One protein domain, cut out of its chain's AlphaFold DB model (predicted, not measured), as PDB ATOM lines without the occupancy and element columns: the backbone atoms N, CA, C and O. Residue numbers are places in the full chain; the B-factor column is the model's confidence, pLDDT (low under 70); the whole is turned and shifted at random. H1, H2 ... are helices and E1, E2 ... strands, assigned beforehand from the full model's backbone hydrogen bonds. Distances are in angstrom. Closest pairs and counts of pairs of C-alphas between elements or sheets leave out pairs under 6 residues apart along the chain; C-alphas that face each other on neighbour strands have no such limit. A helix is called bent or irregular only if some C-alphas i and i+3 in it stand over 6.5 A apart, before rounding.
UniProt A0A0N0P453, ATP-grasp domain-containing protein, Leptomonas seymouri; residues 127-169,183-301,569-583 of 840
ATOM      1  N   ALA A 127     203.516 274.590 164.087       79.00
ATOM      2  CA  ALA A 127     202.376 274.883 163.221       79.00
ATOM      3  C   ALA A 127     201.105 275.224 164.009       79.00
ATOM      4  O   ALA A 127     200.941 274.846 165.171       79.00
ATOM      5  N   SER A 128     200.194 275.917 163.328       82.94
ATOM      6  CA  SER A 128     198.819 276.119 163.778       82.94
ATOM      7  C   SER A 128     197.970 274.903 163.420       82.94
ATOM      8  O   SER A 128     198.170 274.293 162.366       82.94
ATOM      9  N   PHE A 129     196.981 274.586 164.253       86.00
ATOM     10  CA  PHE A 129     196.074 273.464 164.023       86.00
ATOM     11  C   PHE A 129     194.603 273.868 164.070       86.00
ATOM     12  O   PHE A 129     194.210 274.754 164.831       86.00
ATOM     13  N   VAL A 130     193.783 273.144 163.310       89.75
ATOM     14  CA  VAL A 130     192.343 273.003 163.544       89.75
ATOM     15  C   VAL A 130     192.049 271.541 163.857       89.75
ATOM     16  O   VAL A 130     192.462 270.644 163.121       89.75
ATOM     17  N   GLN A 131     191.334 271.301 164.952       89.44
ATOM     18  CA  GLN A 131     190.837 269.975 165.314       89.44
ATOM     19  C   GLN A 131     189.463 269.761 164.679       89.44
ATOM     20  O   GLN A 131     188.543 270.555 164.888       89.44
ATOM     21  N   VAL A 132     189.312 268.676 163.924       89.31
ATOM     22  CA  VAL A 132     188.049 268.331 163.269       89.31
ATOM     23  C   VAL A 132     187.552 266.986 163.768       89.31
ATOM     24  O   VAL A 132     188.229 265.967 163.618       89.31
ATOM     25  N   VAL A 133     186.365 266.981 164.373       88.06
ATOM     26  CA  VAL A 133     185.848 265.829 165.116       88.06
ATOM     27  C   VAL A 133     184.679 265.163 164.393       88.06
ATOM     28  O   VAL A 133     183.671 265.798 164.082       88.06
ATOM     29  N   GLY A 134     184.786 263.846 164.193       80.94
ATOM     30  CA  GLY A 134     183.659 263.006 163.763       80.94
ATOM     31  C   GLY A 134     183.325 263.054 162.268       80.94
ATOM     32  O   GLY A 134     182.185 262.767 161.895       80.94
ATOM     33  N   LEU A 135     184.287 263.417 161.410       81.81
ATOM     34  CA  LEU A 135     184.110 263.349 159.956       81.81
ATOM     35  C   LEU A 135     184.106 261.902 159.469       81.81
ATOM     36  O   LEU A 135     184.985 261.115 159.820       81.81
ATOM     37  N   VAL A 136     183.174 261.571 158.573       80.00
ATOM     38  CA  VAL A 136     183.252 260.301 157.836       80.00
ATOM     39  C   VAL A 136     184.370 260.357 156.789       80.00
ATOM     40  O   VAL A 136     184.741 261.436 156.327       80.00
ATOM     41  N   THR A 137     184.873 259.200 156.345       82.38
ATOM     42  CA  THR A 137     186.032 259.093 155.433       82.38
ATOM     43  C   THR A 137     185.953 260.024 154.217       82.38
ATOM     44  O   THR A 137     186.883 260.782 153.971       82.38
ATOM     45  N   LYS A 138     184.813 260.063 153.509       82.25
ATOM     46  CA  LYS A 138     184.620 260.939 152.334       82.25
ATOM     47  C   LYS A 138     184.619 262.437 152.662       82.25
ATOM     48  O   LYS A 138     184.925 263.269 151.808       82.25
ATOM     49  N   GLN A 139     184.204 262.810 153.873       86.56
ATOM     50  CA  GLN A 139     184.267 264.202 154.316       86.56
ATOM     51  C   GLN A 139     185.712 264.579 154.642       86.56
ATOM     52  O   GLN A 139     186.169 265.629 154.204       86.56
ATOM     53  N   ARG A 140     186.446 263.689 155.320       87.38
ATOM     54  CA  ARG A 140     187.881 263.843 155.581       87.38
ATOM     55  C   ARG A 140     188.687 264.010 154.293       87.38
ATOM     56  O   ARG A 140     189.388 265.002 154.159       87.38
ATOM     57  N   GLU A 141     188.526 263.098 153.334       89.75
ATOM     58  CA  GLU A 141     189.215 263.157 152.034       89.75
ATOM     59  C   GLU A 141     188.967 264.484 151.306       89.75
ATOM     60  O   GLU A 141     189.849 265.009 150.631       89.75
ATOM     61  N   TYR A 142     187.770 265.051 151.455       90.25
ATOM     62  CA  TYR A 142     187.447 266.334 150.848       90.25
ATOM     63  C   TYR A 142     188.091 267.521 151.551       90.25
ATOM     64  O   TYR A 142     188.603 268.404 150.875       90.25
ATOM     65  N   VAL A 143     188.086 267.551 152.886       91.44
ATOM     66  CA  VAL A 143     188.804 268.593 153.633       91.44
ATOM     67  C   VAL A 143     190.293 268.537 153.293       91.44
ATOM     68  O   VAL A 143     190.876 269.566 152.975       91.44
ATOM     69  N   ASP A 144     190.879 267.338 153.251       92.06
ATOM     70  CA  ASP A 144     192.282 267.145 152.876       92.06
ATOM     71  C   ASP A 144     192.557 267.655 151.442       92.06
ATOM     72  O   ASP A 144     193.561 268.329 151.210       92.06
ATOM     73  N   MET A 145     191.642 267.413 150.492       94.19
ATOM     74  CA  MET A 145     191.714 267.957 149.126       94.19
ATOM     75  C   MET A 145     191.663 269.492 149.101       94.19
ATOM     76  O   MET A 145     192.465 270.109 148.403       94.19
ATOM     77  N   LEU A 146     190.744 270.111 149.851       94.19
ATOM     78  CA  LEU A 146     190.624 271.571 149.927       94.19
ATOM     79  C   LEU A 146     191.904 272.202 150.492       94.19
ATOM     80  O   LEU A 146     192.402 273.185 149.948       94.19
ATOM     81  N   CYS A 147     192.460 271.614 151.552       93.31
ATOM     82  CA  CYS A 147     193.673 272.106 152.204       93.31
ATOM     83  C   CYS A 147     194.937 271.914 151.352       93.31
ATOM     84  O   CYS A 147     195.890 272.679 151.498       93.31
ATOM     85  N   ALA A 148     194.962 270.920 150.458       92.88
ATOM     86  CA  ALA A 148     196.100 270.667 149.576       92.88
ATOM     87  C   ALA A 148     196.283 271.746 148.492       92.88
ATOM     88  O   ALA A 148     197.412 271.993 148.067       92.88
ATOM     89  N   ASP A 149     195.199 272.394 148.051       93.56
ATOM     90  CA  ASP A 149     195.238 273.480 147.069       93.56
ATOM     91  C   ASP A 149     194.191 274.561 147.376       93.56
ATOM     92  O   ASP A 149     193.097 274.611 146.802       93.56
ATOM     93  N   LEU A 150     194.572 275.482 148.264       93.62
ATOM     94  CA  LEU A 150     193.733 276.614 148.653       93.62
ATOM     95  C   LEU A 150     193.397 277.551 147.477       93.62
ATOM     96  O   LEU A 150     192.362 278.216 147.511       93.62
ATOM     97  N   HIS A 151     194.239 277.623 146.434       92.69
ATOM     98  CA  HIS A 151     193.941 278.457 145.264       92.69
ATOM     99  C   HIS A 151     192.726 277.906 144.526       92.69
ATOM    100  O   HIS A 151     191.797 278.658 144.232       92.69
ATOM    101  N   SER A 152     192.714 276.595 144.275       92.94
ATOM    102  CA  SER A 152     191.570 275.918 143.666       92.94
ATOM    103  C   SER A 152     190.346 275.934 144.584       92.94
ATOM    104  O   SER A 152     189.241 276.199 144.112       92.94
ATOM    105  N   ALA A 153     190.530 275.721 145.892       93.06
ATOM    106  CA  ALA A 153     189.439 275.701 146.869       93.06
ATOM    107  C   ALA A 153     188.663 277.029 146.940       93.06
ATOM    108  O   ALA A 153     187.445 277.018 147.110       93.06
ATOM    109  N   PHE A 154     189.349 278.168 146.792       94.94
ATOM    110  CA  PHE A 154     188.744 279.503 146.903       94.94
ATOM    111  C   PHE A 154     188.509 280.194 145.550       94.94
ATOM    112  O   PHE A 154     188.025 281.325 145.514       94.94
ATOM    113  N   ALA A 155     188.818 279.537 144.426       92.31
ATOM    114  CA  ALA A 155     188.775 280.139 143.088       92.31
ATOM    115  C   ALA A 155     187.403 280.733 142.715       92.31
ATOM    116  O   ALA A 155     187.325 281.720 141.979       92.31
ATOM    117  N   ASN A 156     186.321 280.150 143.233       92.75
ATOM    118  CA  ASN A 156     184.949 280.534 142.901       92.75
ATOM    119  C   ASN A 156     184.278 281.419 143.962       92.75
ATOM    120  O   ASN A 156     183.089 281.700 143.842       92.75
ATOM    121  N   PHE A 157     185.003 281.881 144.986       93.38
ATOM    122  CA  PHE A 157     184.441 282.789 145.990       93.38
ATOM    123  C   PHE A 157     184.209 284.172 145.349       93.38
ATOM    124  O   PHE A 157     185.189 284.805 144.941       93.38
ATOM    125  N   PRO A 158     182.958 284.668 145.224       87.94
ATOM    126  CA  PRO A 158     182.665 285.793 144.331       87.94
ATOM    127  C   PRO A 158     183.357 287.112 144.685       87.94
ATOM    128  O   PRO A 158     183.827 287.822 143.795       87.94
ATOM    129  N   LEU A 159     183.464 287.431 145.980       84.25
ATOM    130  CA  LEU A 159     184.166 288.636 146.436       84.25
ATOM    131  C   LEU A 159     185.689 288.484 146.309       84.25
ATOM    132  O   LEU A 159     186.405 289.460 146.104       84.25
ATOM    133  N   PHE A 160     186.185 287.249 146.374       82.44
ATOM    134  CA  PHE A 160     187.608 286.931 146.312       82.44
ATOM    135  C   PHE A 160     188.163 286.918 144.881       82.44
ATOM    136  O   PHE A 160     189.288 287.356 144.633       82.44
ATOM    137  N   ASN A 161     187.374 286.428 143.922       84.12
ATOM    138  CA  ASN A 161     187.746 286.385 142.506       84.12
ATOM    139  C   ASN A 161     187.326 287.643 141.722       84.12
ATOM    140  O   ASN A 161     187.693 287.781 140.554       84.12
ATOM    141  N   GLY A 162     186.603 288.567 142.362       79.94
ATOM    142  CA  GLY A 162     186.172 289.840 141.785       79.94
ATOM    143  C   GLY A 162     184.945 289.753 140.876       79.94
ATOM    144  O   GLY A 162     184.636 290.728 140.194       79.94
ATOM    145  N   SER A 163     184.237 288.617 140.854       81.19
ATOM    146  CA  SER A 163     182.962 288.485 140.130       81.19
ATOM    147  C   SER A 163     181.803 289.229 140.807       81.19
ATOM    148  O   SER A 163     180.775 289.454 140.172       81.19
ATOM    149  N   MET A 164     181.981 289.658 142.062       77.62
ATOM    150  CA  MET A 164     181.048 290.508 142.802       77.62
ATOM    151  C   MET A 164     181.809 291.596 143.573       77.62
ATOM    152  O   MET A 164     182.913 291.345 144.061       77.62
ATOM    153  N   LYS A 165     181.238 292.800 143.701       67.25
ATOM    154  CA  LYS A 165     181.771 293.859 144.578       67.25
ATOM    155  C   LYS A 165     181.093 293.823 145.948       67.25
ATOM    156  O   LYS A 165     179.967 293.353 146.069       67.25
ATOM    157  N   SER A 166     181.757 294.365 146.972       61.66
ATOM    158  CA  SER A 166     181.207 294.487 148.337       61.66
ATOM    159  C   SER A 166     179.856 295.204 148.379       61.66
ATOM    160  O   SER A 166     179.010 294.877 149.202       61.66
ATOM    161  N   ASP A 167     179.653 296.150 147.463       55.47
ATOM    162  CA  ASP A 167     178.474 297.017 147.423       55.47
ATOM    163  C   ASP A 167     177.310 296.393 146.625       55.47
ATOM    164  O   ASP A 167     176.214 296.948 146.599       55.47
ATOM    165  N   ASP A 168     177.532 295.239 145.976       52.41
ATOM    166  CA  ASP A 168     176.521 294.536 145.171       52.41
ATOM    167  C   ASP A 168     175.601 293.628 146.022       52.41
ATOM    168  O   ASP A 168     174.611 293.096 145.504       52.41
ATOM    169  N   ASP A 169     175.909 293.439 147.313       52.06
ATOM    170  CA  ASP A 169     175.096 292.665 148.264       52.06
ATOM    171  C   ASP A 169     174.046 293.581 148.921       52.06
ATOM    172  O   ASP A 169     174.164 294.004 150.071       52.06
ATOM    173  N   ILE A 183     186.378 295.791 152.916       78.12
ATOM    174  CA  ILE A 183     187.401 294.739 152.846       78.12
ATOM    175  C   ILE A 183     188.143 294.852 151.507       78.12
ATOM    176  O   ILE A 183     187.533 294.742 150.442       78.12
ATOM    177  N   ASP A 184     189.469 295.010 151.549       82.12
ATOM    178  CA  ASP A 184     190.319 294.891 150.360       82.12
ATOM    179  C   ASP A 184     190.585 293.411 150.046       82.12
ATOM    180  O   ASP A 184     191.562 292.809 150.498       82.12
ATOM    181  N   TRP A 185     189.700 292.812 149.250       84.94
ATOM    182  CA  TRP A 185     189.785 291.401 148.871       84.94
ATOM    183  C   TRP A 185     191.054 291.036 148.091       84.94
ATOM    184  O   TRP A 185     191.506 289.890 148.170       84.94
ATOM    185  N   ALA A 186     191.683 291.989 147.393       83.94
ATOM    186  CA  ALA A 186     192.959 291.744 146.728       83.94
ATOM    187  C   ALA A 186     194.090 291.585 147.756       83.94
ATOM    188  O   ALA A 186     194.885 290.649 147.646       83.94
ATOM    189  N   ALA A 187     194.119 292.433 148.790       83.81
ATOM    190  CA  ALA A 187     195.061 292.303 149.901       83.81
ATOM    191  C   ALA A 187     194.828 291.016 150.711       83.81
ATOM    192  O   ALA A 187     195.791 290.325 151.054       83.81
ATOM    193  N   VAL A 188     193.563 290.646 150.957       86.56
ATOM    194  CA  VAL A 188     193.207 289.366 151.600       86.56
ATOM    195  C   VAL A 188     193.762 288.190 150.793       86.56
ATOM    196  O   VAL A 188     194.385 287.288 151.350       86.56
ATOM    197  N   ARG A 189     193.614 288.217 149.465       87.12
ATOM    198  CA  ARG A 189     194.154 287.179 148.582       87.12
ATOM    199  C   ARG A 189     195.672 287.078 148.660       87.12
ATOM    200  O   ARG A 189     196.205 285.976 148.760       87.12
ATOM    201  N   THR A 190     196.368 288.211 148.639       86.81
ATOM    202  CA  THR A 190     197.829 288.244 148.782       86.81
ATOM    203  C   THR A 190     198.281 287.669 150.125       86.81
ATOM    204  O   THR A 190     199.247 286.915 150.145       86.81
ATOM    205  N   GLY A 191     197.580 287.971 151.223       85.12
ATOM    206  CA  GLY A 191     197.898 287.424 152.545       85.12
ATOM    207  C   GLY A 191     197.683 285.911 152.638       85.12
ATOM    208  O   GLY A 191     198.575 285.189 153.077       85.12
ATOM    209  N   LEU A 192     196.532 285.411 152.172       87.56
ATOM    210  CA  LEU A 192     196.185 283.983 152.244       87.56
ATOM    211  C   LEU A 192     197.132 283.082 151.441       87.56
ATOM    212  O   LEU A 192     197.309 281.915 151.798       87.56
ATOM    213  N   PHE A 193     197.728 283.607 150.370       90.00
ATOM    214  CA  PHE A 193     198.609 282.863 149.466       90.00
ATOM    215  C   PHE A 193     200.076 283.300 149.539       90.00
ATOM    216  O   PHE A 193     200.866 282.968 148.652       90.00
ATOM    217  N   ALA A 194     200.459 284.042 150.578       86.12
ATOM    218  CA  ALA A 194     201.845 284.432 150.784       86.12
ATOM    219  C   ALA A 194     202.729 283.187 150.988       86.12
ATOM    220  O   ALA A 194     202.401 282.300 151.776       86.12
ATOM    221  N   GLY A 195     203.860 283.109 150.277       79.50
ATOM    222  CA  GLY A 195     204.769 281.955 150.348       79.50
ATOM    223  C   GLY A 195     205.468 281.786 151.703       79.50
ATOM    224  O   GLY A 195     206.010 280.721 151.979       79.50
ATOM    225  N   ASP A 196     205.448 282.822 152.543       77.06
ATOM    226  CA  ASP A 196     205.961 282.848 153.914       77.06
ATOM    227  C   ASP A 196     204.853 282.720 154.984       77.06
ATOM    228  O   ASP A 196     205.136 282.862 156.174       77.06
ATOM    229  N   LYS A 197     203.600 282.431 154.590       81.69
ATOM    230  CA  LYS A 197     202.478 282.205 155.516       81.69
ATOM    231  C   LYS A 197     202.753 281.000 156.425       81.69
ATOM    232  O   LYS A 197     203.168 279.939 155.958       81.69
ATOM    233  N   ALA A 198     202.453 281.141 157.718       76.25
ATOM    234  CA  ALA A 198     202.518 280.033 158.667       76.25
ATOM    235  C   ALA A 198     201.593 278.877 158.227       76.25
ATOM    236  O   ALA A 198     200.436 279.128 157.873       76.25
ATOM    237  N   PRO A 199     202.056 277.616 158.255       81.75
ATOM    238  CA  PRO A 199     201.227 276.486 157.864       81.75
ATOM    239  C   PRO A 199     200.067 276.290 158.846       81.75
ATOM    240  O   PRO A 199     200.246 276.381 160.064       81.75
ATOM    241  N   LEU A 200     198.893 275.965 158.303       87.12
ATOM    242  CA  LEU A 200     197.735 275.502 159.057       87.12
ATOM    243  C   LEU A 200     197.500 274.023 158.760       87.12
ATOM    244  O   LEU A 200     197.401 273.621 157.602       87.12
ATOM    245  N   LEU A 201     197.413 273.210 159.807       86.88
ATOM    246  CA  LEU A 201     197.200 271.774 159.694       86.88
ATOM    247  C   LEU A 201     195.820 271.392 160.233       86.88
ATOM    248  O   LEU A 201     195.424 271.796 161.324       86.88
ATOM    249  N   TYR A 202     195.096 270.569 159.480       89.12
ATOM    250  CA  TYR A 202     193.810 270.021 159.903       89.12
ATOM    251  C   TYR A 202     194.042 268.627 160.465       89.12
ATOM    252  O   TYR A 202     194.480 267.721 159.754       89.12
ATOM    253  N   GLN A 203     193.772 268.456 161.756       86.81
ATOM    254  CA  GLN A 203     193.875 267.162 162.407       86.81
ATOM    255  C   GLN A 203     192.491 266.567 162.626       86.81
ATOM    256  O   GLN A 203     191.646 267.136 163.311       86.81
ATOM    257  N   HIS A 204     192.301 265.368 162.083       86.25
ATOM    258  CA  HIS A 204     191.092 264.580 162.282       86.25
ATOM    259  C   HIS A 204     191.176 263.817 163.602       86.25
ATOM    260  O   HIS A 204     192.170 263.133 163.870       86.25
ATOM    261  N   ALA A 205     190.123 263.916 164.406       83.75
ATOM    262  CA  ALA A 205     189.980 263.201 165.662       83.75
ATOM    263  C   ALA A 205     188.620 262.505 165.755       83.75
ATOM    264  O   ALA A 205     187.612 262.949 165.200       83.75
ATOM    265  N   GLU A 206     188.594 261.411 166.504       78.81
ATOM    266  CA  GLU A 206     187.366 260.737 166.900       78.81
ATOM    267  C   GLU A 206     187.167 260.926 168.402       78.81
ATOM    268  O   GLU A 206     188.102 260.778 169.191       78.81
ATOM    269  N   LEU A 207     185.937 261.252 168.791       74.50
ATOM    270  CA  LEU A 207     185.478 261.164 170.168       74.50
ATOM    271  C   LEU A 207     184.438 260.048 170.217       74.50
ATOM    272  O   LEU A 207     183.325 260.198 169.714       74.50
ATOM    273  N   VAL A 208     184.832 258.905 170.768       55.75
ATOM    274  CA  VAL A 208     183.960 257.735 170.902       55.75
ATOM    275  C   VAL A 208     183.201 257.850 172.221       55.75
ATOM    276  O   VAL A 208     183.829 258.067 173.252       55.75
ATOM    277  N   ASN A 209     181.873 257.676 172.191       52.16
ATOM    278  CA  ASN A 209     181.003 257.659 173.377       52.16
ATOM    279  C   ASN A 209     181.246 258.831 174.335       52.16
ATOM    280  O   ASN A 209     181.653 258.635 175.477       52.16
ATOM    281  N   ILE A 210     180.952 260.051 173.883       53.34
ATOM    282  CA  ILE A 210     181.041 261.234 174.750       53.34
ATOM    283  C   ILE A 210     180.126 261.075 175.975       53.34
ATOM    284  O   ILE A 210     180.452 261.576 177.034       53.34
ATOM    285  N   GLY A 211     179.046 260.293 175.902       54.66
ATOM    286  CA  GLY A 211     178.064 260.244 176.983       54.66
ATOM    287  C   GLY A 211     177.177 261.488 176.942       54.66
ATOM    288  O   GLY A 211     177.104 262.168 175.916       54.66
ATOM    289  N   LEU A 212     176.459 261.773 178.027       58.94
ATOM    290  CA  LEU A 212     175.534 262.903 178.047       58.94
ATOM    291  C   LEU A 212     176.323 264.228 178.048       58.94
ATOM    292  O   LEU A 212     177.168 264.421 178.921       58.94
ATOM    293  N   PRO A 213     176.024 265.185 177.147       58.72
ATOM    294  CA  PRO A 213     176.685 266.497 177.102       58.72
ATOM    295  C   PRO A 213     176.382 267.389 178.326       58.72
ATOM    296  O   PRO A 213     176.789 268.547 178.368       58.72
ATOM    297  N   THR A 214     175.670 266.853 179.317       66.62
ATOM    298  CA  THR A 214     175.333 267.465 180.606       66.62
ATOM    299  C   THR A 214     176.184 266.921 181.757       66.62
ATOM    300  O   THR A 214     175.815 267.112 182.910       66.62
ATOM    301  N   ASP A 215     177.275 266.205 181.478       81.19
ATOM    302  CA  ASP A 215     178.244 265.752 182.480       81.19
ATOM    303  C   ASP A 215     179.552 266.550 182.333       81.19
ATOM    304  O   ASP A 215     180.190 266.565 181.279       81.19
ATOM    305  N   LEU A 216     179.960 267.243 183.398       86.31
ATOM    306  CA  LEU A 216     181.163 268.074 183.396       86.31
ATOM    307  C   LEU A 216     182.433 267.242 183.180       86.31
ATOM    308  O   LEU A 216     183.346 267.697 182.495       86.31
ATOM    309  N   LEU A 217     182.495 266.024 183.726       84.75
ATOM    310  CA  LEU A 217     183.652 265.143 183.563       84.75
ATOM    311  C   LEU A 217     183.820 264.737 182.097       84.75
ATOM    312  O   LEU A 217     184.937 264.683 181.588       84.75
ATOM    313  N   VAL A 218     182.709 264.490 181.410       84.00
ATOM    314  CA  VAL A 218     182.670 264.212 179.973       84.00
ATOM    315  C   VAL A 218     183.215 265.389 179.162       84.00
ATOM    316  O   VAL A 218     184.104 265.204 178.325       84.00
ATOM    317  N   LEU A 219     182.707 266.599 179.419       88.06
ATOM    318  CA  LEU A 219     183.133 267.815 178.721       88.06
ATOM    319  C   LEU A 219     184.620 268.100 178.971       88.06
ATOM    320  O   LEU A 219     185.368 268.415 178.041       88.06
ATOM    321  N   GLU A 220     185.070 267.907 180.212       88.31
ATOM    322  CA  GLU A 220     186.473 268.060 180.574       88.31
ATOM    323  C   GLU A 220     187.361 267.028 179.897       88.31
ATOM    324  O   GLU A 220     188.402 267.374 179.345       88.31
ATOM    325  N   ASN A 221     186.948 265.763 179.879       85.81
ATOM    326  CA  ASN A 221     187.698 264.708 179.211       85.81
ATOM    327  C   ASN A 221     187.829 264.970 177.709       85.81
ATOM    328  O   ASN A 221     188.876 264.660 177.136       85.81
ATOM    329  N   ALA A 222     186.822 265.577 177.072       87.38
ATOM    330  CA  ALA A 222     186.928 266.023 175.686       87.38
ATOM    331  C   ALA A 222     188.013 267.102 175.525       87.38
ATOM    332  O   ALA A 222     188.864 266.974 174.642       87.38
ATOM    333  N   TYR A 223     188.048 268.112 176.405       88.38
ATOM    334  CA  TYR A 223     189.109 269.128 176.419       88.38
ATOM    335  C   TYR A 223     190.493 268.505 176.642       88.38
ATOM    336  O   TYR A 223     191.393 268.708 175.827       88.38
ATOM    337  N   LYS A 224     190.655 267.662 177.665       83.75
ATOM    338  CA  LYS A 224     191.919 266.969 177.949       83.75
ATOM    339  C   LYS A 224     192.382 266.110 176.770       83.75
ATOM    340  O   LYS A 224     193.551 266.134 176.397       83.75
ATOM    341  N   SER A 225     191.464 265.382 176.134       83.06
ATOM    342  CA  SER A 225     191.787 264.464 175.031       83.06
ATOM    343  C   SER A 225     192.143 265.180 173.732       83.06
ATOM    344  O   SER A 225     193.023 264.718 172.999       83.06
ATOM    345  N   LEU A 226     191.450 266.279 173.419       83.94
ATOM    346  CA  LEU A 226     191.641 267.027 172.177       83.94
ATOM    347  C   LEU A 226     192.711 268.110 172.291       83.94
ATOM    348  O   LEU A 226     193.336 268.438 171.286       83.94
ATOM    349  N   VAL A 227     192.932 268.663 173.479       81.62
ATOM    350  CA  VAL A 227     193.832 269.800 173.680       81.62
ATOM    351  C   VAL A 227     195.063 269.362 174.466       81.62
ATOM    352  O   VAL A 227     196.148 269.278 173.889       81.62
ATOM    353  N   GLU A 228     194.904 269.018 175.748       78.38
ATOM    354  CA  GLU A 228     196.037 268.788 176.660       78.38
ATOM    355  C   GLU A 228     196.920 267.611 176.222       78.38
ATOM    356  O   GLU A 228     198.116 267.787 175.986       78.38
ATOM    357  N   LYS A 229     196.325 266.429 176.006       76.25
ATOM    358  CA  LYS A 229     197.048 265.214 175.594       76.25
ATOM    359  C   LYS A 229     197.717 265.374 174.227       76.25
ATOM    360  O   LYS A 229     198.726 264.730 173.937       76.25
ATOM    361  N   LYS A 230     197.153 266.204 173.345       75.94
ATOM    362  CA  LYS A 230     197.706 266.395 172.000       75.94
ATOM    363  C   LYS A 230     198.893 267.346 171.984       75.94
ATOM    364  O   LYS A 230     199.770 267.123 171.149       75.94
ATOM    365  N   GLY A 231     198.944 268.309 172.906       71.56
ATOM    366  CA  GLY A 231     200.107 269.163 173.142       71.56
ATOM    367  C   GLY A 231     200.446 270.105 171.992       71.56
ATOM    368  O   GLY A 231     201.619 270.298 171.681       71.56
ATOM    369  N   PHE A 232     199.432 270.648 171.317       76.06
ATOM    370  CA  PHE A 232     199.640 271.644 170.266       76.06
ATOM    371  C   PHE A 232     200.197 272.939 170.848       76.06
ATOM    372  O   PHE A 232     199.693 273.420 171.859       76.06
ATOM    373  N   ALA A 233     201.169 273.552 170.173       69.31
ATOM    374  CA  ALA A 233     201.615 274.899 170.519       69.31
ATOM    375  C   ALA A 233     200.558 275.948 170.165       69.31
ATOM    376  O   ALA A 233     200.381 276.919 170.900       69.31
ATOM    377  N   HIS A 234     199.840 275.753 169.054       76.81
ATOM    378  CA  HIS A 234     198.797 276.674 168.628       76.81
ATOM    379  C   HIS A 234     197.585 275.949 168.027       76.81
ATOM    380  O   HIS A 234     197.656 275.384 166.936       76.81
ATOM    381  N   LEU A 235     196.454 275.986 168.735       82.44
ATOM    382  CA  LEU A 235     195.176 275.440 168.280       82.44
ATOM    383  C   LEU A 235     194.189 276.592 168.046       82.44
ATOM    384  O   LEU A 235     193.831 277.299 168.985       82.44
ATOM    385  N   ILE A 236     193.752 276.764 166.796       84.81
ATOM    386  CA  ILE A 236     192.801 277.815 166.393       84.81
ATOM    387  C   ILE A 236     191.397 277.520 166.925       84.81
ATOM    388  O   ILE A 236     190.652 278.438 167.265       84.81
ATOM    389  N   GLY A 237     191.036 276.242 167.001       89.12
ATOM    390  CA  GLY A 237     189.784 275.784 167.580       89.12
ATOM    391  C   GLY A 237     189.406 274.387 167.109       89.12
ATOM    392  O   GLY A 237     190.166 273.714 166.400       89.12
ATOM    393  N   CYS A 238     188.209 273.975 167.511       90.00
ATOM    394  CA  CYS A 238     187.654 272.659 167.232       90.00
ATOM    395  C   CYS A 238     186.279 272.797 166.574       90.00
ATOM    396  O   CYS A 238     185.450 273.567 167.053       90.00
ATOM    397  N   TYR A 239     185.984 272.025 165.533       90.50
ATOM    398  CA  TYR A 239     184.612 271.891 165.036       90.50
ATOM    399  C   TYR A 239     184.258 270.432 164.779       90.50
ATOM    400  O   TYR A 239     185.129 269.565 164.697       90.50
ATOM    401  N   ALA A 240     182.960 270.162 164.664       84.81
ATOM    402  CA  ALA A 240     182.453 268.815 164.484       84.81
ATOM    403  C   ALA A 240     181.396 268.711 163.387       84.81
ATOM    404  O   ALA A 240     180.682 269.664 163.074       84.81
ATOM    405  N   SER A 241     181.275 267.505 162.841       78.69
ATOM    406  CA  SER A 241     180.241 267.123 161.873       78.69
ATOM    407  C   SER A 241     179.155 266.219 162.457       78.69
ATOM    408  O   SER A 241     178.208 265.894 161.747       78.69
ATOM    409  N   GLY A 242     179.271 265.799 163.722       74.75
ATOM    410  CA  GLY A 242     178.288 264.954 164.413       74.75
ATOM    411  C   GLY A 242     177.492 265.720 165.470       74.75
ATOM    412  O   GLY A 242     178.062 266.501 166.223       74.75
ATOM    413  N   ASP A 243     176.184 265.472 165.566       69.38
ATOM    414  CA  ASP A 243     175.291 266.175 166.510       69.38
ATOM    415  C   ASP A 243     175.659 265.959 167.979       69.38
ATOM    416  O   ASP A 243     175.686 266.906 168.764       69.38
ATOM    417  N   GLY A 244     175.992 264.716 168.343       73.56
ATOM    418  CA  GLY A 244     176.235 264.323 169.734       73.56
ATOM    419  C   GLY A 244     177.476 264.957 170.368       73.56
ATOM    420  O   GLY A 244     177.700 264.788 171.561       73.56
ATOM    421  N   VAL A 245     178.290 265.681 169.594       80.75
ATOM    422  CA  VAL A 245     179.564 266.238 170.067       80.75
ATOM    423  C   VAL A 245     179.610 267.767 170.027       80.75
ATOM    424  O   VAL A 245     180.566 268.352 170.530       80.75
ATOM    425  N   VAL A 246     178.588 268.439 169.475       84.44
ATOM    426  CA  VAL A 246     178.618 269.902 169.275       84.44
ATOM    427  C   VAL A 246     178.710 270.661 170.601       84.44
ATOM    428  O   VAL A 246     179.534 271.562 170.724       84.44
ATOM    429  N   GLY A 247     177.946 270.257 171.621       87.12
ATOM    430  CA  GLY A 247     178.014 270.882 172.949       87.12
ATOM    431  C   GLY A 247     179.394 270.746 173.600       87.12
ATOM    432  O   GLY A 247     179.895 271.693 174.203       87.12
ATOM    433  N   ALA A 248     180.064 269.607 173.391       88.50
ATOM    434  CA  ALA A 248     181.448 269.426 173.816       88.50
ATOM    435  C   ALA A 248     182.406 270.338 173.039       88.50
ATOM    436  O   ALA A 248     183.341 270.870 173.628       88.50
ATOM    437  N   MET A 249     182.177 270.577 171.742       90.44
ATOM    438  CA  MET A 249     182.993 271.525 170.974       90.44
ATOM    439  C   MET A 249     182.788 272.966 171.442       90.44
ATOM    440  O   MET A 249     183.776 273.684 171.574       90.44
ATOM    441  N   ASP A 250     181.559 273.384 171.749       92.50
ATOM    442  CA  ASP A 250     181.289 274.704 172.339       92.50
ATOM    443  C   ASP A 250     182.080 274.876 173.654       92.50
ATOM    444  O   ASP A 250     182.790 275.868 173.826       92.50
ATOM    445  N   TYR A 251     182.057 273.864 174.535       92.38
ATOM    446  CA  TYR A 251     182.838 273.852 175.779       92.38
ATOM    447  C   TYR A 251     184.352 273.914 175.530       92.38
ATOM    448  O   TYR A 251     185.043 274.753 176.106       92.38
ATOM    449  N   VAL A 252     184.880 273.054 174.653       90.75
ATOM    450  CA  VAL A 252     186.317 272.985 174.339       90.75
ATOM    451  C   VAL A 252     186.818 274.303 173.756       90.75
ATOM    452  O   VAL A 252     187.874 274.782 174.166       90.75
ATOM    453  N   ASN A 253     186.075 274.921 172.836       91.44
ATOM    454  CA  ASN A 253     186.460 276.214 172.271       91.44
ATOM    455  C   ASN A 253     186.434 277.331 173.323       91.44
ATOM    456  O   ASN A 253     187.332 278.168 173.327       91.44
ATOM    457  N   GLU A 254     185.466 277.343 174.242       89.81
ATOM    458  CA  GLU A 254     185.432 278.342 175.316       89.81
ATOM    459  C   GLU A 254     186.572 278.135 176.330       89.81
ATOM    460  O   GLU A 254     187.212 279.095 176.759       89.81
ATOM    461  N   ARG A 255     186.931 276.879 176.629       89.00
ATOM    462  CA  ARG A 255     188.144 276.547 177.394       89.00
ATOM    463  C   ARG A 255     189.421 277.014 176.705       89.00
ATOM    464  O   ARG A 255     190.302 277.568 177.361       89.00
ATOM    465  N   LEU A 256     189.508 276.860 175.383       85.19
ATOM    466  CA  LEU A 256     190.634 277.344 174.581       85.19
ATOM    467  C   LEU A 256     190.782 278.872 174.602       85.19
ATOM    468  O   LEU A 256     191.889 279.367 174.395       85.19
ATOM    469  N   ARG A 257     189.722 279.629 174.915       82.06
ATOM    470  CA  ARG A 257     189.809 281.084 175.139       82.06
ATOM    471  C   ARG A 257     190.439 281.471 176.475       82.06
ATOM    472  O   ARG A 257     190.685 282.655 176.706       82.06
ATOM    473  N   GLY A 258     190.702 280.496 177.345       80.19
ATOM    474  CA  GLY A 258     191.267 280.704 178.675       80.19
ATOM    475  C   GLY A 258     190.228 280.801 179.792       80.19
ATOM    476  O   GLY A 258     190.599 281.085 180.931       80.19
ATOM    477  N   THR A 259     188.944 280.555 179.514       85.69
ATOM    478  CA  THR A 259     187.936 280.425 180.574       85.69
ATOM    479  C   THR A 259     188.250 279.170 181.397       85.69
ATOM    480  O   THR A 259     188.473 278.096 180.843       85.69
ATOM    481  N   SER A 260     188.327 279.294 182.724       86.88
ATOM    482  CA  SER A 260     188.636 278.154 183.604       86.88
ATOM    483  C   SER A 260     187.499 277.127 183.644       86.88
ATOM    484  O   SER A 260     186.334 277.495 183.466       86.88
ATOM    485  N   MET A 261     187.823 275.870 183.966       88.50
ATOM    486  CA  MET A 261     186.837 274.809 184.209       88.50
ATOM    487  C   MET A 261     185.794 275.235 185.248       88.50
ATOM    488  O   MET A 261     184.597 275.098 185.018       88.50
ATOM    489  N   GLN A 262     186.247 275.824 186.357       87.00
ATOM    490  CA  GLN A 262     185.400 276.213 187.482       87.00
ATOM    491  C   GLN A 262     184.406 277.317 187.092       87.00
ATOM    492  O   GLN A 262     183.236 277.265 187.470       87.00
ATOM    493  N   GLU A 263     184.849 278.299 186.304       88.88
ATOM    494  CA  GLU A 263     183.968 279.361 185.809       88.88
ATOM    495  C   GLU A 263     182.939 278.829 184.804       88.88
ATOM    496  O   GLU A 263     181.763 279.173 184.912       88.88
ATOM    497  N   LEU A 264     183.335 277.947 183.878       90.44
ATOM    498  CA  LEU A 264     182.379 277.312 182.965       90.44
ATOM    499  C   LEU A 264     181.377 276.435 183.702       90.44
ATOM    500  O   LEU A 264     180.183 276.513 183.423       90.44
ATOM    501  N   ALA A 265     181.838 275.653 184.677       90.12
ATOM    502  CA  ALA A 265     180.966 274.826 185.489       90.12
ATOM    503  C   ALA A 265     179.893 275.673 186.193       90.12
ATOM    504  O   ALA A 265     178.708 275.343 186.159       90.12
ATOM    505  N   ARG A 266     180.296 276.825 186.748       89.75
ATOM    506  CA  ARG A 266     179.390 277.799 187.370       89.75
ATOM    507  C   ARG A 266     178.403 278.405 186.368       89.75
ATOM    508  O   ARG A 266     177.223 278.532 186.686       89.75
ATOM    509  N   GLN A 267     178.869 278.809 185.186       90.75
ATOM    510  CA  GLN A 267     178.028 279.412 184.142       90.75
ATOM    511  C   GLN A 267     177.018 278.423 183.553       90.75
ATOM    512  O   GLN A 267     175.895 278.806 183.241       90.75
ATOM    513  N   MET A 268     177.410 277.158 183.419       90.81
ATOM    514  CA  MET A 268     176.565 276.069 182.927       90.81
ATOM    515  C   MET A 268     175.725 275.417 184.038       90.81
ATOM    516  O   MET A 268     175.033 274.439 183.775       90.81
ATOM    517  N   HIS A 269     175.756 275.970 185.256       89.81
ATOM    518  CA  HIS A 269     174.963 275.532 186.407       89.81
ATOM    519  C   HIS A 269     175.210 274.076 186.842       89.81
ATOM    520  O   HIS A 269     174.284 273.385 187.257       89.81
ATOM    521  N   PHE A 270     176.457 273.608 186.773       89.19
ATOM    522  CA  PHE A 270     176.837 272.324 187.358       89.19
ATOM    523  C   PHE A 270     176.893 272.396 188.888       89.19
ATOM    524  O   PHE A 270     177.348 273.389 189.459       89.19
ATOM    525  N   GLU A 271     176.481 271.309 189.543       85.19
ATOM    526  CA  GLU A 271     176.524 271.193 191.002       85.19
ATOM    527  C   GLU A 271     177.971 271.169 191.538       85.19
ATOM    528  O   GLU A 271     178.870 270.626 190.877       85.19
ATOM    529  N   PRO A 272     178.234 271.707 192.745       82.81
ATOM    530  CA  PRO A 272     179.574 271.741 193.338       82.81
ATOM    531  C   PRO A 272     180.258 270.371 193.436       82.81
ATOM    532  O   PRO A 272     181.479 270.280 193.294       82.81
ATOM    533  N   GLU A 273     179.497 269.295 193.649       82.88
ATOM    534  CA  GLU A 273     180.005 267.923 193.710       82.88
ATOM    535  C   GLU A 273     180.608 267.471 192.374       82.88
ATOM    536  O   GLU A 273     181.656 266.821 192.368       82.88
ATOM    537  N   ALA A 274     179.993 267.849 191.247       80.75
ATOM    538  CA  ALA A 274     180.509 267.535 189.914       80.75
ATOM    539  C   ALA A 274     181.861 268.226 189.678       80.75
ATOM    540  O   ALA A 274     182.798 267.610 189.173       80.75
ATOM    541  N   VAL A 275     182.000 269.477 190.127       81.94
ATOM    542  CA  VAL A 275     183.272 270.218 190.081       81.94
ATOM    543  C   VAL A 275     184.324 269.553 190.975       81.94
ATOM    544  O   VAL A 275     185.468 269.356 190.563       81.94
ATOM    545  N   GLY A 276     183.935 269.153 192.189       77.38
ATOM    546  CA  GLY A 276     184.802 268.435 193.127       77.38
ATOM    547  C   GLY A 276     185.330 267.108 192.572       77.38
ATOM    548  O   GLY A 276     186.505 266.796 192.764       77.38
ATOM    549  N   ALA A 277     184.497 266.363 191.837       76.19
ATOM    550  CA  ALA A 277     184.872 265.096 191.211       76.19
ATOM    551  C   ALA A 277     185.935 265.256 190.108       76.19
ATOM    552  O   ALA A 277     186.782 264.380 189.941       76.19
ATOM    553  N   VAL A 278     185.932 266.382 189.386       74.56
ATOM    554  CA  VAL A 278     186.919 266.682 188.331       74.56
ATOM    555  C   VAL A 278     188.234 267.216 188.916       74.56
ATOM    556  O   VAL A 278     189.313 266.854 188.437       74.56
ATOM    557  N   ASN A 279     188.166 268.012 189.992       65.12
ATOM    558  CA  ASN A 279     189.334 268.606 190.664       65.12
ATOM    559  C   ASN A 279     190.332 267.563 191.211       65.12
ATOM    560  O   ASN A 279     191.516 267.860 191.345       65.12
ATOM    561  N   GLY A 280     189.896 266.329 191.495       56.16
ATOM    562  CA  GLY A 280     190.782 265.228 191.907       56.16
ATOM    563  C   GLY A 280     191.743 264.723 190.816       56.16
ATOM    564  O   GLY A 280     192.595 263.886 191.109       56.16
ATOM    565  N   GLY A 281     191.612 265.210 189.574       52.91
ATOM    566  CA  GLY A 281     192.407 264.804 188.410       52.91
ATOM    567  C   GLY A 281     193.042 265.958 187.621       52.91
ATOM    568  O   GLY A 281     193.368 265.772 186.446       52.91
ATOM    569  N   GLU A 282     193.179 267.154 188.202       48.31
ATOM    570  CA  GLU A 282     193.962 268.245 187.601       48.31
ATOM    571  C   GLU A 282     195.459 268.018 187.869       48.31
ATOM    572  O   GLU A 282     195.995 268.371 188.919       48.31
ATOM    573  N   ALA A 283     196.166 267.423 186.904       44.50
ATOM    574  CA  ALA A 283     197.607 267.628 186.823       44.50
ATOM    575  C   ALA A 283     197.845 269.105 186.476       44.50
ATOM    576  O   ALA A 283     197.187 269.640 185.586       44.50
ATOM    577  N   GLN A 284     198.767 269.777 187.171       43.38
ATOM    578  CA  GLN A 284     199.199 271.126 186.795       43.38
ATOM    579  C   GLN A 284     199.744 271.090 185.360       43.38
ATOM    580  O   GLN A 284     200.864 270.636 185.131       43.38
ATOM    581  N   THR A 285     198.962 271.549 184.384       45.62
ATOM    582  CA  THR A 285     199.407 271.622 182.995       45.62
ATOM    583  C   THR A 285     200.246 272.878 182.791       45.62
ATOM    584  O   THR A 285     199.780 274.013 182.872       45.62
ATOM    585  N   SER A 286     201.534 272.687 182.510       44.88
ATOM    586  CA  SER A 286     202.384 273.743 181.968       44.88
ATOM    587  C   SER A 286     202.196 273.783 180.452       44.88
ATOM    588  O   SER A 286     202.796 272.963 179.761       44.88
ATOM    589  N   THR A 287     201.327 274.663 179.945       46.44
ATOM    590  CA  THR A 287     201.488 275.512 178.734       46.44
ATOM    591  C   THR A 287     200.119 276.123 178.380       46.44
ATOM    592  O   THR A 287     199.183 275.371 178.108       46.44
ATOM    593  N   PRO A 288     199.960 277.461 178.354       50.66
ATOM    594  CA  PRO A 288     198.715 278.088 177.920       50.66
ATOM    595  C   PRO A 288     198.524 277.936 176.400       50.66
ATOM    596  O   PRO A 288     198.983 278.768 175.620       50.66
ATOM    597  N   VAL A 289     197.831 276.875 175.972       57.38
ATOM    598  CA  VAL A 289     197.287 276.750 174.608       57.38
ATOM    599  C   VAL A 289     196.039 277.627 174.539       57.38
ATOM    600  O   VAL A 289     194.921 277.158 174.745       57.38
ATOM    601  N   HIS A 290     196.229 278.932 174.342       59.16
ATOM    602  CA  HIS A 290     195.119 279.878 174.284       59.16
ATOM    603  C   HIS A 290     195.034 280.552 172.922       59.16
ATOM    604  O   HIS A 290     195.941 281.275 172.506       59.16
ATOM    605  N   THR A 291     193.903 280.355 172.250       63.66
ATOM    606  CA  THR A 291     193.484 281.221 171.149       63.66
ATOM    607  C   THR A 291     192.585 282.303 171.726       63.66
ATOM    608  O   THR A 291     191.659 282.027 172.483       63.66
ATOM    609  N   ARG A 292     192.823 283.569 171.380       62.91
ATOM    610  CA  ARG A 292     191.886 284.639 171.763       62.91
ATOM    611  C   ARG A 292     190.656 284.691 170.850       62.91
ATOM    612  O   ARG A 292     189.707 285.421 171.143       62.91
ATOM    613  N   VAL A 293     190.647 283.915 169.765       72.06
ATOM    614  CA  VAL A 293     189.582 283.883 168.758       72.06
ATOM    615  C   VAL A 293     188.754 282.618 168.939       72.06
ATOM    616  O   VAL A 293     189.288 281.514 168.901       72.06
ATOM    617  N   ASN A 294     187.441 282.773 169.111       81.06
ATOM    618  CA  ASN A 294     186.506 281.653 169.038       81.06
ATOM    619  C   ASN A 294     185.925 281.590 167.628       81.06
ATOM    620  O   ASN A 294     184.944 282.266 167.335       81.06
ATOM    621  N   ALA A 295     186.587 280.846 166.745       84.38
ATOM    622  CA  ALA A 295     186.226 280.800 165.330       84.38
ATOM    623  C   ALA A 295     185.131 279.775 165.010       84.38
ATOM    624  O   ALA A 295     184.474 279.870 163.978       84.38
ATOM    625  N   PHE A 296     184.963 278.781 165.883       90.81
ATOM    626  CA  PHE A 296     184.209 277.568 165.576       90.81
ATOM    627  C   PHE A 296     183.202 277.164 166.655       90.81
ATOM    628  O   PHE A 296     182.298 276.386 166.364       90.81
ATOM    629  N   GLY A 297     183.344 277.674 167.879       89.62
ATOM    630  CA  GLY A 297     182.451 277.382 168.993       89.62
ATOM    631  C   GLY A 297     181.445 278.497 169.257       89.62
ATOM    632  O   GLY A 297     181.650 279.667 168.927       89.62
ATOM    633  N   ASN A 298     180.355 278.122 169.905       92.38
ATOM    634  CA  ASN A 298     179.316 279.011 170.403       92.38
ATOM    635  C   ASN A 298     179.316 279.014 171.936       92.38
ATOM    636  O   ASN A 298     180.118 278.334 172.570       92.38
ATOM    637  N   ASN A 299     178.414 279.788 172.543       92.56
ATOM    638  CA  ASN A 299     178.286 279.814 173.997       92.56
ATOM    639  C   ASN A 299     177.835 278.428 174.514       92.56
ATOM    640  O   ASN A 299     176.728 277.994 174.158       92.56
ATOM    641  N   PRO A 300     178.636 277.746 175.361       91.81
ATOM    642  CA  PRO A 300     178.290 276.423 175.876       91.81
ATOM    643  C   PRO A 300     177.047 276.439 176.777       91.81
ATOM    644  O   PRO A 300     176.296 275.466 176.783       91.81
ATOM    645  N   VAL A 301     176.756 277.556 177.456       91.06
ATOM    646  CA  VAL A 301     175.570 277.715 178.320       91.06
ATOM    647  C   VAL A 301     174.268 277.602 177.522       91.06
ATOM    648  O   VAL A 301     173.268 277.094 178.026       91.06
ATOM    649  N   PHE A 569     182.182 273.165 153.868       93.81
ATOM    650  CA  PHE A 569     183.565 272.751 154.118       93.81
ATOM    651  C   PHE A 569     184.561 273.788 153.616       93.81
ATOM    652  O   PHE A 569     185.459 274.162 154.366       93.81
ATOM    653  N   SER A 570     184.384 274.302 152.396       95.44
ATOM    654  CA  SER A 570     185.280 275.329 151.857       95.44
ATOM    655  C   SER A 570     185.255 276.605 152.701       95.44
ATOM    656  O   SER A 570     186.297 277.223 152.902       95.44
ATOM    657  N   LEU A 571     184.090 276.985 153.242       95.81
ATOM    658  CA  LEU A 571     183.972 278.153 154.120       95.81
ATOM    659  C   LEU A 571     184.564 277.914 155.514       95.81
ATOM    660  O   LEU A 571     185.185 278.820 156.063       95.81
ATOM    661  N   MET A 572     184.442 276.709 156.077       95.12
ATOM    662  CA  MET A 572     185.121 276.369 157.336       95.12
ATOM    663  C   MET A 572     186.645 276.363 157.176       95.12
ATOM    664  O   MET A 572     187.349 276.889 158.040       95.12
ATOM    665  N   VAL A 573     187.149 275.849 156.044       95.31
ATOM    666  CA  VAL A 573     188.577 275.924 155.700       95.31
ATOM    667  C   VAL A 573     189.018 277.382 155.558       95.31
ATOM    668  O   VAL A 573     190.041 277.777 156.113       95.31
ATOM    669  N   TYR A 574     188.212 278.210 154.887       95.38
ATOM    670  CA  TYR A 574     188.463 279.645 154.781       95.38
ATOM    671  C   TYR A 574     188.526 280.339 156.144       95.38
ATOM    672  O   TYR A 574     189.464 281.092 156.373       95.38
ATOM    673  N   ILE A 575     187.578 280.086 157.056       93.44
ATOM    674  CA  ILE A 575     187.594 280.676 158.405       93.44
ATOM    675  C   ILE A 575     188.894 280.305 159.125       93.44
ATOM    676  O   ILE A 575     189.558 281.188 159.664       93.44
ATOM    677  N   GLY A 576     189.303 279.031 159.092       91.75
ATOM    678  CA  GLY A 576     190.567 278.594 159.692       91.75
ATOM    679  C   GLY A 576     191.780 279.323 159.106       91.75
ATOM    680  O   GLY A 576     192.595 279.872 159.849       91.75
ATOM    681  N   GLU A 577     191.869 279.397 157.778       91.62
ATOM    682  CA  GLU A 577     192.953 280.087 157.066       91.62
ATOM    683  C   GLU A 577     192.965 281.600 157.318       91.62
ATOM    684  O   GLU A 577     194.023 282.202 157.514       91.62
ATOM    685  N   ALA A 578     191.792 282.228 157.360       89.44
ATOM    686  CA  ALA A 578     191.645 283.649 157.622       89.44
ATOM    687  C   ALA A 578     192.002 283.990 159.074       89.44
ATOM    688  O   ALA A 578     192.667 284.997 159.307       89.44
ATOM    689  N   VAL A 579     191.658 283.141 160.047       86.56
ATOM    690  CA  VAL A 579     192.108 283.310 161.438       86.56
ATOM    691  C   VAL A 579     193.619 283.126 161.542       86.56
ATOM    692  O   VAL A 579     194.278 283.959 162.157       86.56
ATOM    693  N   ASN A 580     194.183 282.106 160.889       85.12
ATOM    694  CA  ASN A 580     195.628 281.861 160.879       85.12
ATOM    695  C   ASN A 580     196.428 283.023 160.256       85.12
ATOM    696  O   ASN A 580     197.555 283.295 160.664       85.12
ATOM    697  N   THR A 581     195.845 283.711 159.271       83.25
ATOM    698  CA  THR A 581     196.513 284.781 158.511       83.25
ATOM    699  C   THR A 581     196.270 286.174 159.100       83.25
ATOM    700  O   THR A 581     197.196 286.980 159.182       83.25
ATOM    701  N   PHE A 582     195.030 286.476 159.495       79.12
ATOM    702  CA  PHE A 582     194.579 287.827 159.862       79.12
ATOM    703  C   PHE A 582     194.112 287.956 161.313       79.12
ATOM    704  O   PHE A 582     194.015 289.074 161.815       79.12
ATOM    705  N   GLY A 583     193.816 286.849 161.999       69.00
ATOM    706  CA  GLY A 583     193.358 286.872 163.384       69.00
ATOM    707  C   GLY A 583     194.437 287.460 164.291       69.00
ATOM    708  O   GLY A 583     195.430 286.806 164.588       69.00
TER     709      GLY A 583
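Overview. This is residues 127 to 169, 183 to 301 and 569 to 583 of the 840 residues of the protein "ATP-grasp domain-containing protein" of Leptomonas seymouri (UniProt A0A0N0P453). A small three-stranded sheet, E2 E1 E3, makes the middle layer of an elongated body, with H1 and H9 over one face and H5 and H6 over the other. Beyond H9, the small helices H2, H3 and H4 make one end of the long axis; H7 and H8 make the other. The printed part has 177 residues, with nine named helices and three strands in the order E1 H1 H2 H3 H4 E2 H5 E3 H6 H7 H8 H9; the sheet is parallel throughout and the class is mostly helix. The whole is compact, with a radius of gyration of the C-alphas of 18.1 A, and spans 57 by 32 by 30 A.

Along the chain. The strands are E1, residues 128 to 133, 16.6 A long from C-alpha 128 at (198.819, 276.119, 163.778); E2, 200 to 205, 16.0 A; and E3, 234 to 240, 18.6 A. The longer helices are H1, 137 to 148, 16.4 A; H5, 216 to 228, 16.3 A; H6, 243 to 256, 20.6 A; and H9, 569 to 582, 19.5 A, ending with C-alpha 582 at (194.579, 287.827, 159.862). The shorter ones are H2, 150 to 154; H3, 158 to 161; H4, 185 to 192; H7, 261 to 267; and H8, 272 to 279. H6 is irregular: C-alphas 244 and 247 are 7.5 A apart.

Arrangement. E1 is the inner strand; N 203 and O 130 are 2.9 A apart towards E2, and N 131 and O 237 3.0 A towards E3, both within hydrogen-bond range. E2, H5 and E3 form a split strand-helix-strand unit, two parallel strands joined through a helix with E1 between them, its crossover right-handed. The sheet has three layers with its helices: H6, at a height of 6.9 A, and H5, at 12.4 A, are on one face, H9, at 9.3 A, and H1, at 10.1 A, on the other. H5 only just stands up from the sheet, rising 42 degrees. H5 and H6 touch at a steep tilt of 65 degrees, closest at C-alphas 223 and 252, 5.2 A. H5 touches H8 with residues 216 to 220 alone, C-alphas 217 and 278 closest at 6.0 A. H7 is close to but not clearly touching H8, C-alphas 262 and 275 being closest at 6.9 A. H9, the hub, touches H1, closest at C-alphas 143 and 569, 6.7 A; H4, closest at 192 and 581, 6.3 A; and only just H2, with 3 pairs of C-alphas within 8 A. H3 touches H4, C-alphas 160 and 185 closest at 5.6 A. Every O i to N i+4 pair is within hydrogen-bond range in H1, H2, H4, H5, H7, H8 and H9, 8 of 10 are in H6, and H3 is too short for one.

Size, cuts and confidence. The C-alphas farthest apart, of Ser 163 and Glu 273, are 57.5 A apart. The printed part is cut twice: between residues 169 and 183, where 13 residues of the chain are not printed and the C-alphas of 169 and 183 are 13.3 A apart, and between residues 301 and 569, where 267 are not printed and the C-alphas of 301 and 569 are 26.0 A apart. Of the links printed whole, none is long; residues 280 to 301 hold no named element. Mean pLDDT of the printed part is 81.2; residues under 70 include 165 to 169, 208 to 214 and 279 to 292.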